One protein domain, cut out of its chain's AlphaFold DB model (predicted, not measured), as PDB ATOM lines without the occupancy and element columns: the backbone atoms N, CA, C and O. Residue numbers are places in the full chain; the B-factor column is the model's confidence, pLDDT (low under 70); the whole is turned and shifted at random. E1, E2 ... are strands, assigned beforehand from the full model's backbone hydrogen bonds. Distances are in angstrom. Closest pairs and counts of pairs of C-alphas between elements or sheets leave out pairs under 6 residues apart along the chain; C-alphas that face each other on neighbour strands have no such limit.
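This is residues 113 to 135 and 146 to 194 of the 595 residues of an uncharacterized protein of Trifolium subterraneum (UniProt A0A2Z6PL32). There is little regular structure: loops surround two small antiparallel two-stranded sheets, E1 with E2 and E3 with E4, set like the arms of a V. The 72 printed residues, with four named strands, E1 to E4 along the chain, and no named helix, are all strand by class, though named elements hold only 18 residues. The whole is compact, with radius of gyration of the C-alphas 12.3 A and spans of 33 by 32 by 21 A.

Find C-alpha 126 at (45.543, -46.188, -36.396), where E1, residues 126 to 130, begins. E2 is residues 148 to 152, 12.2 A long. E3 is residues 157 to 160; E4, residues 172 to 175, ends at C-alpha 175 (49.221, -37.702, -44.910).

In E1 and E2, antiparallel at 174 degrees, look for N 128 and O 150, 2.9 A apart. Hairpin E3 and E4 has N 159 and O 173 at 2.9 A. E1 and E2 are apart from E3 and E4.

Residues 136 to 145 are cut out; C-alphas 135 and 146 are 10.0 A apart. Link E3 to E4 is long. E2 has mean pLDDT 42.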
ATOM      1  N   PRO A 113      38.348 -50.998 -36.367       72.94
ATOM      2  CA  PRO A 113      38.523 -49.641 -36.859       72.94
ATOM      3  C   PRO A 113      38.112 -48.618 -35.797       72.94
ATOM      4  O   PRO A 113      37.095 -48.768 -35.126       72.94
ATOM      5  N   THR A 114      38.917 -47.577 -35.642       75.62
ATOM      6  CA  THR A 114      38.632 -46.424 -34.788       75.62
ATOM      7  C   THR A 114      37.780 -45.412 -35.555       75.62
ATOM      8  O   THR A 114      37.886 -45.319 -36.783       75.62
ATOM      9  N   LEU A 115      36.935 -44.659 -34.848       78.12
ATOM     10  CA  LEU A 115      36.141 -43.593 -35.455       78.12
ATOM     11  C   LEU A 115      37.046 -42.419 -35.837       78.12
ATOM     12  O   LEU A 115      37.990 -42.092 -35.121       78.12
ATOM     13  N   LEU A 116      36.725 -41.755 -36.950       77.75
ATOM     14  CA  LEU A 116      37.541 -40.656 -37.473       77.75
ATOM     15  C   LEU A 116      37.679 -39.494 -36.475       77.75
ATOM     16  O   LEU A 116      38.758 -38.934 -36.358       77.75
ATOM     17  N   LYS A 117      36.616 -39.190 -35.718       80.62
ATOM     18  CA  LYS A 117      36.591 -38.127 -34.697       80.62
ATOM     19  C   LYS A 117      37.569 -38.338 -33.534       80.62
ATOM     20  O   LYS A 117      37.900 -37.383 -32.846       80.62
ATOM     21  N   ASP A 118      37.995 -39.580 -33.303       84.38
ATOM     22  CA  ASP A 118      38.886 -39.927 -32.195       84.38
ATOM     23  C   ASP A 118      40.360 -39.904 -32.639       84.38
ATOM     24  O   ASP A 118      41.254 -40.157 -31.834       84.38
ATOM     25  N   VAL A 119      40.632 -39.635 -33.923       81.88
ATOM     26  CA  VAL A 119      41.987 -39.610 -34.482       81.88
ATOM     27  C   VAL A 119      42.733 -38.364 -34.012       81.88
ATOM     28  O   VAL A 119      42.272 -37.241 -34.201       81.88
ATOM     29  N   HIS A 120      43.928 -38.563 -33.458       82.75
ATOM     30  CA  HIS A 120      44.811 -37.504 -32.969       82.75
ATOM     31  C   HIS A 120      46.292 -37.829 -33.217       82.75
ATOM     32  O   HIS A 120      46.659 -38.965 -33.524       82.75
ATOM     33  N   ASN A 121      47.171 -36.838 -33.061       80.44
ATOM     34  CA  ASN A 121      48.613 -36.983 -33.310       80.44
ATOM     35  C   ASN A 121      49.388 -37.698 -32.180       80.44
ATOM     36  O   ASN A 121      50.469 -38.220 -32.415       80.44
ATOM     37  N   GLY A 122      48.831 -37.781 -30.965       77.88
ATOM     38  CA  GLY A 122      49.457 -38.470 -29.820       77.88
ATOM     39  C   GLY A 122      49.527 -40.008 -29.885       77.88
ATOM     40  O   GLY A 122      49.996 -40.629 -28.936       77.88
ATOM     41  N   LYS A 123      49.037 -40.646 -30.954       76.00
ATOM     42  CA  LYS A 123      49.108 -42.102 -31.150       76.00
ATOM     43  C   LYS A 123      49.666 -42.399 -32.534       76.00
ATOM     44  O   LYS A 123      49.227 -41.818 -33.520       76.00
ATOM     45  N   GLU A 124      50.583 -43.355 -32.602       66.56
ATOM     46  CA  GLU A 124      51.278 -43.703 -33.847       66.56
ATOM     47  C   GLU A 124      50.503 -44.705 -34.716       66.56
ATOM     48  O   GLU A 124      50.727 -44.784 -35.922       66.56
ATOM     49  N   LEU A 125      49.610 -45.503 -34.112       71.06
ATOM     50  CA  LEU A 125      48.959 -46.634 -34.778       71.06
ATOM     51  C   LEU A 125      47.449 -46.456 -34.879       71.06
ATOM     52  O   LEU A 125      46.733 -46.517 -33.872       71.06
ATOM     53  N   TRP A 126      46.955 -46.375 -36.107       75.06
ATOM     54  CA  TRP A 126      45.543 -46.188 -36.396       75.06
ATOM     55  C   TRP A 126      45.060 -47.217 -37.417       75.06
ATOM     56  O   TRP A 126      45.726 -47.531 -38.399       75.06
ATOM     57  N   LYS A 127      43.861 -47.740 -37.178       76.81
ATOM     58  CA  LYS A 127      43.092 -48.480 -38.176       76.81
ATOM     59  C   LYS A 127      41.787 -47.729 -38.324       76.81
ATOM     60  O   LYS A 127      41.088 -47.591 -37.328       76.81
ATOM     61  N   ILE A 128      41.476 -47.230 -39.512       77.19
ATOM     62  CA  ILE A 128      40.268 -46.437 -39.753       77.19
ATOM     63  C   ILE A 128      39.555 -46.944 -40.998       77.19
ATOM     64  O   ILE A 128      40.176 -47.266 -42.011       77.19
ATOM     65  N   ALA A 129      38.234 -47.013 -40.907       75.62
ATOM     66  CA  ALA A 129      37.369 -47.258 -42.046       75.62
ATOM     67  C   ALA A 129      36.812 -45.915 -42.498       75.62
ATOM     68  O   ALA A 129      36.166 -45.230 -41.705       75.62
ATOM     69  N   ILE A 130      37.086 -45.524 -43.744       75.50
ATOM     70  CA  ILE A 130      36.586 -44.266 -44.293       75.50
ATOM     71  C   ILE A 130      35.953 -44.482 -45.667       75.50
ATOM     72  O   ILE A 130      36.316 -45.373 -46.435       75.50
ATOM     73  N   LYS A 131      35.004 -43.612 -45.993       75.06
ATOM     74  CA  LYS A 131      34.434 -43.501 -47.331       75.06
ATOM     75  C   LYS A 131      34.967 -42.228 -47.965       75.06
ATOM     76  O   LYS A 131      34.858 -41.153 -47.378       75.06
ATOM     77  N   VAL A 132      35.577 -42.347 -49.139       75.44
ATOM     78  CA  VAL A 132      36.133 -41.189 -49.846       75.44
ATOM     79  C   VAL A 132      34.972 -40.337 -50.366       75.44
ATOM     80  O   VAL A 132      34.203 -40.794 -51.209       75.44
ATOM     81  N   LYS A 133      34.826 -39.114 -49.837       73.62
ATOM     82  CA  LYS A 133      33.774 -38.163 -50.245       73.62
ATOM     83  C   LYS A 133      34.114 -37.482 -51.572       73.62
ATOM     84  O   LYS A 133      33.260 -37.391 -52.448       73.62
ATOM     85  N   ASP A 134      35.359 -37.024 -51.709       74.94
ATOM     86  CA  ASP A 134      35.887 -36.323 -52.878       74.94
ATOM     87  C   ASP A 134      37.357 -36.686 -53.109       74.94
ATOM     88  O   ASP A 134      38.080 -37.043 -52.178       74.94
ATOM     89  N   LYS A 135      37.799 -36.566 -54.362       74.00
ATOM     90  CA  LYS A 135      39.183 -36.781 -54.792       74.00
ATOM     91  C   LYS A 135      39.575 -35.724 -55.817       74.00
ATOM     92  O   LYS A 135      38.848 -35.537 -56.792       74.00
ATOM     93  N   PHE A 146      37.841 -45.687 -55.644       36.62
ATOM     94  CA  PHE A 146      37.831 -46.724 -54.576       36.62
ATOM     95  C   PHE A 146      37.322 -46.198 -53.209       36.62
ATOM     96  O   PHE A 146      37.403 -45.002 -52.915       36.62
ATOM     97  N   MET A 147      36.822 -47.115 -52.369       29.94
ATOM     98  CA  MET A 147      36.553 -46.921 -50.937       29.94
ATOM     99  C   MET A 147      37.787 -47.338 -50.116       29.94
ATOM    100  O   MET A 147      38.479 -48.285 -50.479       29.94
ATOM    101  N   LEU A 148      38.104 -46.615 -49.035       44.19
ATOM    102  CA  LEU A 148      39.411 -46.698 -48.371       44.19
ATOM    103  C   LEU A 148      39.284 -47.240 -46.942       44.19
ATOM    104  O   LEU A 148      38.947 -46.511 -46.010       44.19
ATOM    105  N   LEU A 149      39.623 -48.506 -46.725       36.25
ATOM    106  CA  LEU A 149      39.992 -48.973 -45.392       36.25
ATOM    107  C   LEU A 149      41.497 -48.727 -45.223       36.25
ATOM    108  O   LEU A 149      42.319 -49.408 -45.842       36.25
ATOM    109  N   VAL A 150      41.872 -47.746 -44.399       47.50
ATOM    110  CA  VAL A 150      43.281 -47.530 -44.044       47.50
ATOM    111  C   VAL A 150      43.596 -48.419 -42.851       47.50
ATOM    112  O   VAL A 150      43.142 -48.182 -41.727       47.50
ATOM    113  N   VAL A 151      44.375 -49.466 -43.100       38.19
ATOM    114  CA  VAL A 151      44.879 -50.363 -42.060       38.19
ATOM    115  C   VAL A 151      46.391 -50.312 -42.113       38.19
ATOM    116  O   VAL A 151      46.973 -51.003 -42.941       38.19
ATOM    117  N   ASP A 152      47.048 -49.580 -41.212       42.69
ATOM    118  CA  ASP A 152      48.386 -50.022 -40.830       42.69
ATOM    119  C   ASP A 152      48.845 -49.552 -39.447       42.69
ATOM    120  O   ASP A 152      48.663 -48.423 -39.006       42.69
ATOM    121  N   SER A 153      49.525 -50.493 -38.812       40.84
ATOM    122  CA  SER A 153      50.449 -50.380 -37.704       40.84
ATOM    123  C   SER A 153      51.731 -49.592 -37.991       40.84
ATOM    124  O   SER A 153      52.518 -49.487 -37.064       40.84
ATOM    125  N   LYS A 154      51.978 -49.059 -39.197       48.88
ATOM    126  CA  LYS A 154      53.030 -48.061 -39.473       48.88
ATOM    127  C   LYS A 154      52.660 -47.228 -40.717       48.88
ATOM    128  O   LYS A 154      52.413 -47.802 -41.768       48.88
ATOM    129  N   ASN A 155      52.725 -45.892 -40.616       59.12
ATOM    130  CA  ASN A 155      53.142 -44.949 -41.682       59.12
ATOM    131  C   ASN A 155      52.149 -43.942 -42.309       59.12
ATOM    132  O   ASN A 155      52.633 -43.127 -43.098       59.12
ATOM    133  N   PHE A 156      50.849 -43.869 -41.988       71.25
ATOM    134  CA  PHE A 156      50.125 -42.617 -42.293       71.25
ATOM    135  C   PHE A 156      50.317 -41.627 -41.149       71.25
ATOM    136  O   PHE A 156      50.201 -41.985 -39.978       71.25
ATOM    137  N   GLN A 157      50.665 -40.389 -41.484       76.00
ATOM    138  CA  GLN A 157      50.933 -39.362 -40.487       76.00
ATOM    139  C   GLN A 157      49.640 -38.621 -40.174       76.00
ATOM    140  O   GLN A 157      48.945 -38.166 -41.084       76.00
ATOM    141  N   VAL A 158      49.344 -38.491 -38.886       82.94
ATOM    142  CA  VAL A 158      48.313 -37.585 -38.389       82.94
ATOM    143  C   VAL A 158      48.999 -36.260 -38.092       82.94
ATOM    144  O   VAL A 158      49.772 -36.150 -37.143       82.94
ATOM    145  N   LEU A 159      48.765 -35.276 -38.949       83.00
ATOM    146  CA  LEU A 159      49.323 -33.935 -38.826       83.00
ATOM    147  C   LEU A 159      48.252 -32.993 -38.292       83.00
ATOM    148  O   LEU A 159      47.061 -33.245 -38.474       83.00
ATOM    149  N   ASN A 160      48.665 -31.889 -37.683       85.69
ATOM    150  CA  ASN A 160      47.740 -30.802 -37.393       85.69
ATOM    151  C   ASN A 160      47.155 -30.258 -38.705       85.69
ATOM    152  O   ASN A 160      47.831 -30.177 -39.738       85.69
ATOM    153  N   ASN A 161      45.870 -29.925 -38.671       86.06
ATOM    154  CA  ASN A 161      45.182 -29.269 -39.771       86.06
ATOM    155  C   ASN A 161      45.414 -27.754 -39.686       86.06
ATOM    156  O   ASN A 161      44.518 -26.991 -39.324       86.06
ATOM    157  N   ASP A 162      46.639 -27.351 -40.013       85.12
ATOM    158  CA  ASP A 162      47.096 -25.955 -40.001       85.12
ATOM    159  C   ASP A 162      46.990 -25.302 -41.391       85.12
ATOM    160  O   ASP A 162      47.644 -24.302 -41.672       85.12
ATOM    161  N   ASP A 163      46.183 -25.880 -42.289       82.56
ATOM    162  CA  ASP A 163      45.973 -25.317 -43.621       82.56
ATOM    163  C   ASP A 163      45.277 -23.955 -43.522       82.56
ATOM    164  O   ASP A 163      44.356 -23.772 -42.725       82.56
ATOM    165  N   GLN A 164      45.697 -23.007 -44.364       82.62
ATOM    166  CA  GLN A 164      45.088 -21.673 -44.422       82.62
ATOM    167  C   GLN A 164      43.594 -21.746 -44.781       82.62
ATOM    168  O   GLN A 164      42.793 -20.972 -44.262       82.62
ATOM    169  N   PHE A 165      43.228 -22.687 -45.658       83.94
ATOM    170  CA  PHE A 165      41.846 -22.987 -46.027       83.94
ATOM    171  C   PHE A 165      41.574 -24.475 -45.828       83.94
ATOM    172  O   PHE A 165      42.186 -25.331 -46.470       83.94
ATOM    173  N   LYS A 166      40.632 -24.780 -44.943       85.88
ATOM    174  CA  LYS A 166      40.333 -26.120 -44.455       85.88
ATOM    175  C   LYS A 166      39.038 -26.622 -45.074       85.88
ATOM    176  O   LYS A 166      38.024 -25.930 -45.102       85.88
ATOM    177  N   LEU A 167      39.064 -27.868 -45.535       82.62
ATOM    178  CA  LEU A 167      37.887 -28.575 -46.058       82.62
ATOM    179  C   LEU A 167      36.990 -29.137 -44.941       82.62
ATOM    180  O   LEU A 167      35.845 -29.506 -45.187       82.62
ATOM    181  N   SER A 168      37.534 -29.259 -43.730       84.12
ATOM    182  CA  SER A 168      36.860 -29.775 -42.541       84.12
ATOM    183  C   SER A 168      37.374 -29.048 -41.306       84.12
ATOM    184  O   SER A 168      38.524 -28.614 -41.248       84.12
ATOM    185  N   ASP A 169      36.501 -28.940 -40.316       85.00
ATOM    186  CA  ASP A 169      36.753 -28.426 -38.974       85.00
ATOM    187  C   ASP A 169      37.587 -29.370 -38.095       85.00
ATOM    188  O   ASP A 169      37.950 -28.994 -36.983       85.00
ATOM    189  N   HIS A 170      37.920 -30.571 -38.579       85.62
ATOM    190  CA  HIS A 170      38.743 -31.521 -37.847       85.62
ATOM    191  C   HIS A 170      40.143 -30.953 -37.577       85.62
ATOM    192  O   HIS A 170      40.807 -30.443 -38.480       85.62
ATOM    193  N   ASN A 171      40.622 -31.104 -36.340       84.44
ATOM    194  CA  ASN A 171      41.911 -30.558 -35.889       84.44
ATOM    195  C   ASN A 171      43.127 -31.211 -36.559       84.44
ATOM    196  O   ASN A 171      44.235 -30.684 -36.482       84.44
ATOM    197  N   TYR A 172      42.927 -32.357 -37.206       85.12
ATOM    198  CA  TYR A 172      43.994 -33.151 -37.797       85.12
ATOM    199  C   TYR A 172      43.692 -33.549 -39.236       85.12
ATOM    200  O   TYR A 172      42.536 -33.787 -39.592       85.12
ATOM    201  N   LYS A 173      44.750 -33.698 -40.034       84.12
ATOM    202  CA  LYS A 173      44.717 -34.221 -41.400       84.12
ATOM    203  C   LYS A 173      45.619 -35.440 -41.542       84.12
ATOM    204  O   LYS A 173      46.593 -35.604 -40.808       84.12
ATOM    205  N   LEU A 174      45.295 -36.292 -42.507       84.19
ATOM    206  CA  LEU A 174      46.047 -37.511 -42.783       84.19
ATOM    207  C   LEU A 174      46.971 -37.295 -43.979       84.19
ATOM    208  O   LEU A 174      46.520 -36.895 -45.051       84.19
ATOM    209  N   ARG A 175      48.255 -37.609 -43.813       81.19
ATOM    210  CA  ARG A 175      49.221 -37.702 -44.910       81.19
ATOM    211  C   ARG A 175      49.575 -39.166 -45.134       81.19
ATOM    212  O   ARG A 175      50.152 -39.813 -44.259       81.19
ATOM    213  N   LEU A 176      49.230 -39.678 -46.312       78.81
ATOM    214  CA  LEU A 176      49.648 -41.010 -46.740       78.81
ATOM    215  C   LEU A 176      51.122 -40.954 -47.164       78.81
ATOM    216  O   LEU A 176      51.563 -39.986 -47.777       78.81
ATOM    217  N   SER A 177      51.877 -41.992 -46.831       73.94
ATOM    218  CA  SER A 177      53.272 -42.179 -47.247       73.94
ATOM    219  C   SER A 177      53.420 -43.476 -48.046       73.94
ATOM    220  O   SER A 177      52.503 -44.297 -48.062       73.94
ATOM    221  N   GLY A 178      54.585 -43.711 -48.662       66.75
ATOM    222  CA  GLY A 178      54.847 -44.933 -49.440       66.75
ATOM    223  C   GLY A 178      54.682 -46.245 -48.657       66.75
ATOM    224  O   GLY A 178      54.478 -47.294 -49.258       66.75
ATOM    225  N   GLY A 179      54.715 -46.194 -47.321       68.19
ATOM    226  CA  GLY A 179      54.439 -47.344 -46.456       68.19
ATOM    227  C   GLY A 179      52.971 -47.501 -46.048       68.19
ATOM    228  O   GLY A 179      52.669 -48.391 -45.262       68.19
ATOM    229  N   THR A 180      52.063 -46.631 -46.503       73.62
ATOM    230  CA  THR A 180      50.647 -46.681 -46.113       73.62
ATOM    231  C   THR A 180      49.906 -47.739 -46.913       73.62
ATOM    232  O   THR A 180      49.817 -47.662 -48.138       73.62
ATOM    233  N   ARG A 181      49.312 -48.704 -46.212       69.38
ATOM    234  CA  ARG A 181      48.471 -49.722 -46.836       69.38
ATOM    235  C   ARG A 181      47.030 -49.247 -46.934       69.38
ATOM    236  O   ARG A 181      46.356 -48.971 -45.943       69.38
ATOM    237  N   VAL A 182      46.569 -49.198 -48.172       71.06
ATOM    238  CA  VAL A 182      45.198 -48.896 -48.548       71.06
ATOM    239  C   VAL A 182      44.553 -50.186 -49.024       71.06
ATOM    240  O   VAL A 182      45.044 -50.806 -49.966       71.06
ATOM    241  N   LEU A 183      43.465 -50.594 -48.375       70.44
ATOM    242  CA  LEU A 183      42.691 -51.760 -48.782       70.44
ATOM    243  C   LEU A 183      41.276 -51.311 -49.147       70.44
ATOM    244  O   LEU A 183      40.614 -50.651 -48.346       70.44
ATOM    245  N   ASP A 184      40.794 -51.693 -50.329       69.56
ATOM    246  CA  ASP A 184      39.364 -51.620 -50.622       69.56
ATOM    247  C   ASP A 184      38.714 -52.905 -50.118       69.56
ATOM    248  O   ASP A 184      38.951 -53.995 -50.639       69.56
ATOM    249  N   VAL A 185      37.974 -52.787 -49.021       62.88
ATOM    250  CA  VAL A 185      37.454 -53.951 -48.305       62.88
ATOM    251  C   VAL A 185      35.934 -54.040 -48.401       62.88
ATOM    252  O   VAL A 185      35.405 -55.093 -48.078       62.88
ATOM    253  N   ASN A 186      35.224 -52.998 -48.858       66.19
ATOM    254  CA  ASN A 186      33.753 -52.968 -48.985       66.19
ATOM    255  C   ASN A 186      32.962 -53.653 -47.840       66.19
ATOM    256  O   ASN A 186      31.890 -54.201 -48.059       66.19
ATOM    257  N   LYS A 187      33.492 -53.627 -46.604       69.38
ATOM    258  CA  LYS A 187      32.930 -54.329 -45.429       69.38
ATOM    259  C   LYS A 187      32.170 -53.427 -44.463       69.38
ATOM    260  O   LYS A 187      31.469 -53.934 -43.596       69.38
ATOM    261  N   HIS A 188      32.357 -52.114 -44.555       68.00
ATOM    262  CA  HIS A 188      31.759 -51.163 -43.623       68.00
ATOM    263  C   HIS A 188      30.655 -50.381 -44.326       68.00
ATOM    264  O   HIS A 188      30.919 -49.731 -45.339       68.00
ATOM    265  N   ASP A 189      29.445 -50.418 -43.769       70.81
ATOM    266  CA  ASP A 189      28.323 -49.602 -44.227       70.81
ATOM    267  C   ASP A 189      28.457 -48.174 -43.677       70.81
ATOM    268  O   ASP A 189      27.848 -47.788 -42.681       70.81
ATOM    269  N   ILE A 190      29.383 -47.412 -44.266       72.44
ATOM    270  CA  ILE A 190      29.602 -46.011 -43.901       72.44
ATOM    271  C   ILE A 190      28.616 -45.159 -44.714       72.44
ATOM    272  O   ILE A 190      28.740 -45.100 -45.952       72.44
ATOM    273  N   PRO A 191      27.661 -44.470 -44.059       69.69
ATOM    274  CA  PRO A 191      26.698 -43.633 -44.758       69.69
ATOM    275  C   PRO A 191      27.419 -42.490 -45.474       69.69
ATOM    276  O   PRO A 191      28.436 -41.973 -45.004       69.69
ATOM    277  N   TYR A 192      26.900 -42.091 -46.637       67.75
ATOM    278  CA  TYR A 192      27.391 -40.875 -47.278       67.75
ATOM    279  C   TYR A 192      26.906 -39.678 -46.450       67.75
ATOM    280  O   TYR A 192      25.700 -39.578 -46.207       67.75
ATOM    281  N   PRO A 193      27.799 -38.792 -45.978       67.19
ATOM    282  CA  PRO A 193      27.375 -37.642 -45.201       67.19
ATOM    283  C   PRO A 193      26.493 -36.752 -46.073       67.19
ATOM    284  O   PRO A 193      26.865 -36.403 -47.195       67.19
ATOM    285  N   MET A 194      25.321 -36.392 -45.553       66.31
ATOM    286  CA  MET A 194      24.414 -35.492 -46.253       66.31
ATOM    287  C   MET A 194      25.116 -34.133 -46.444       66.31
ATOM    288  O   MET A 194      25.786 -33.668 -45.515       66.31
TER     289      MET A 194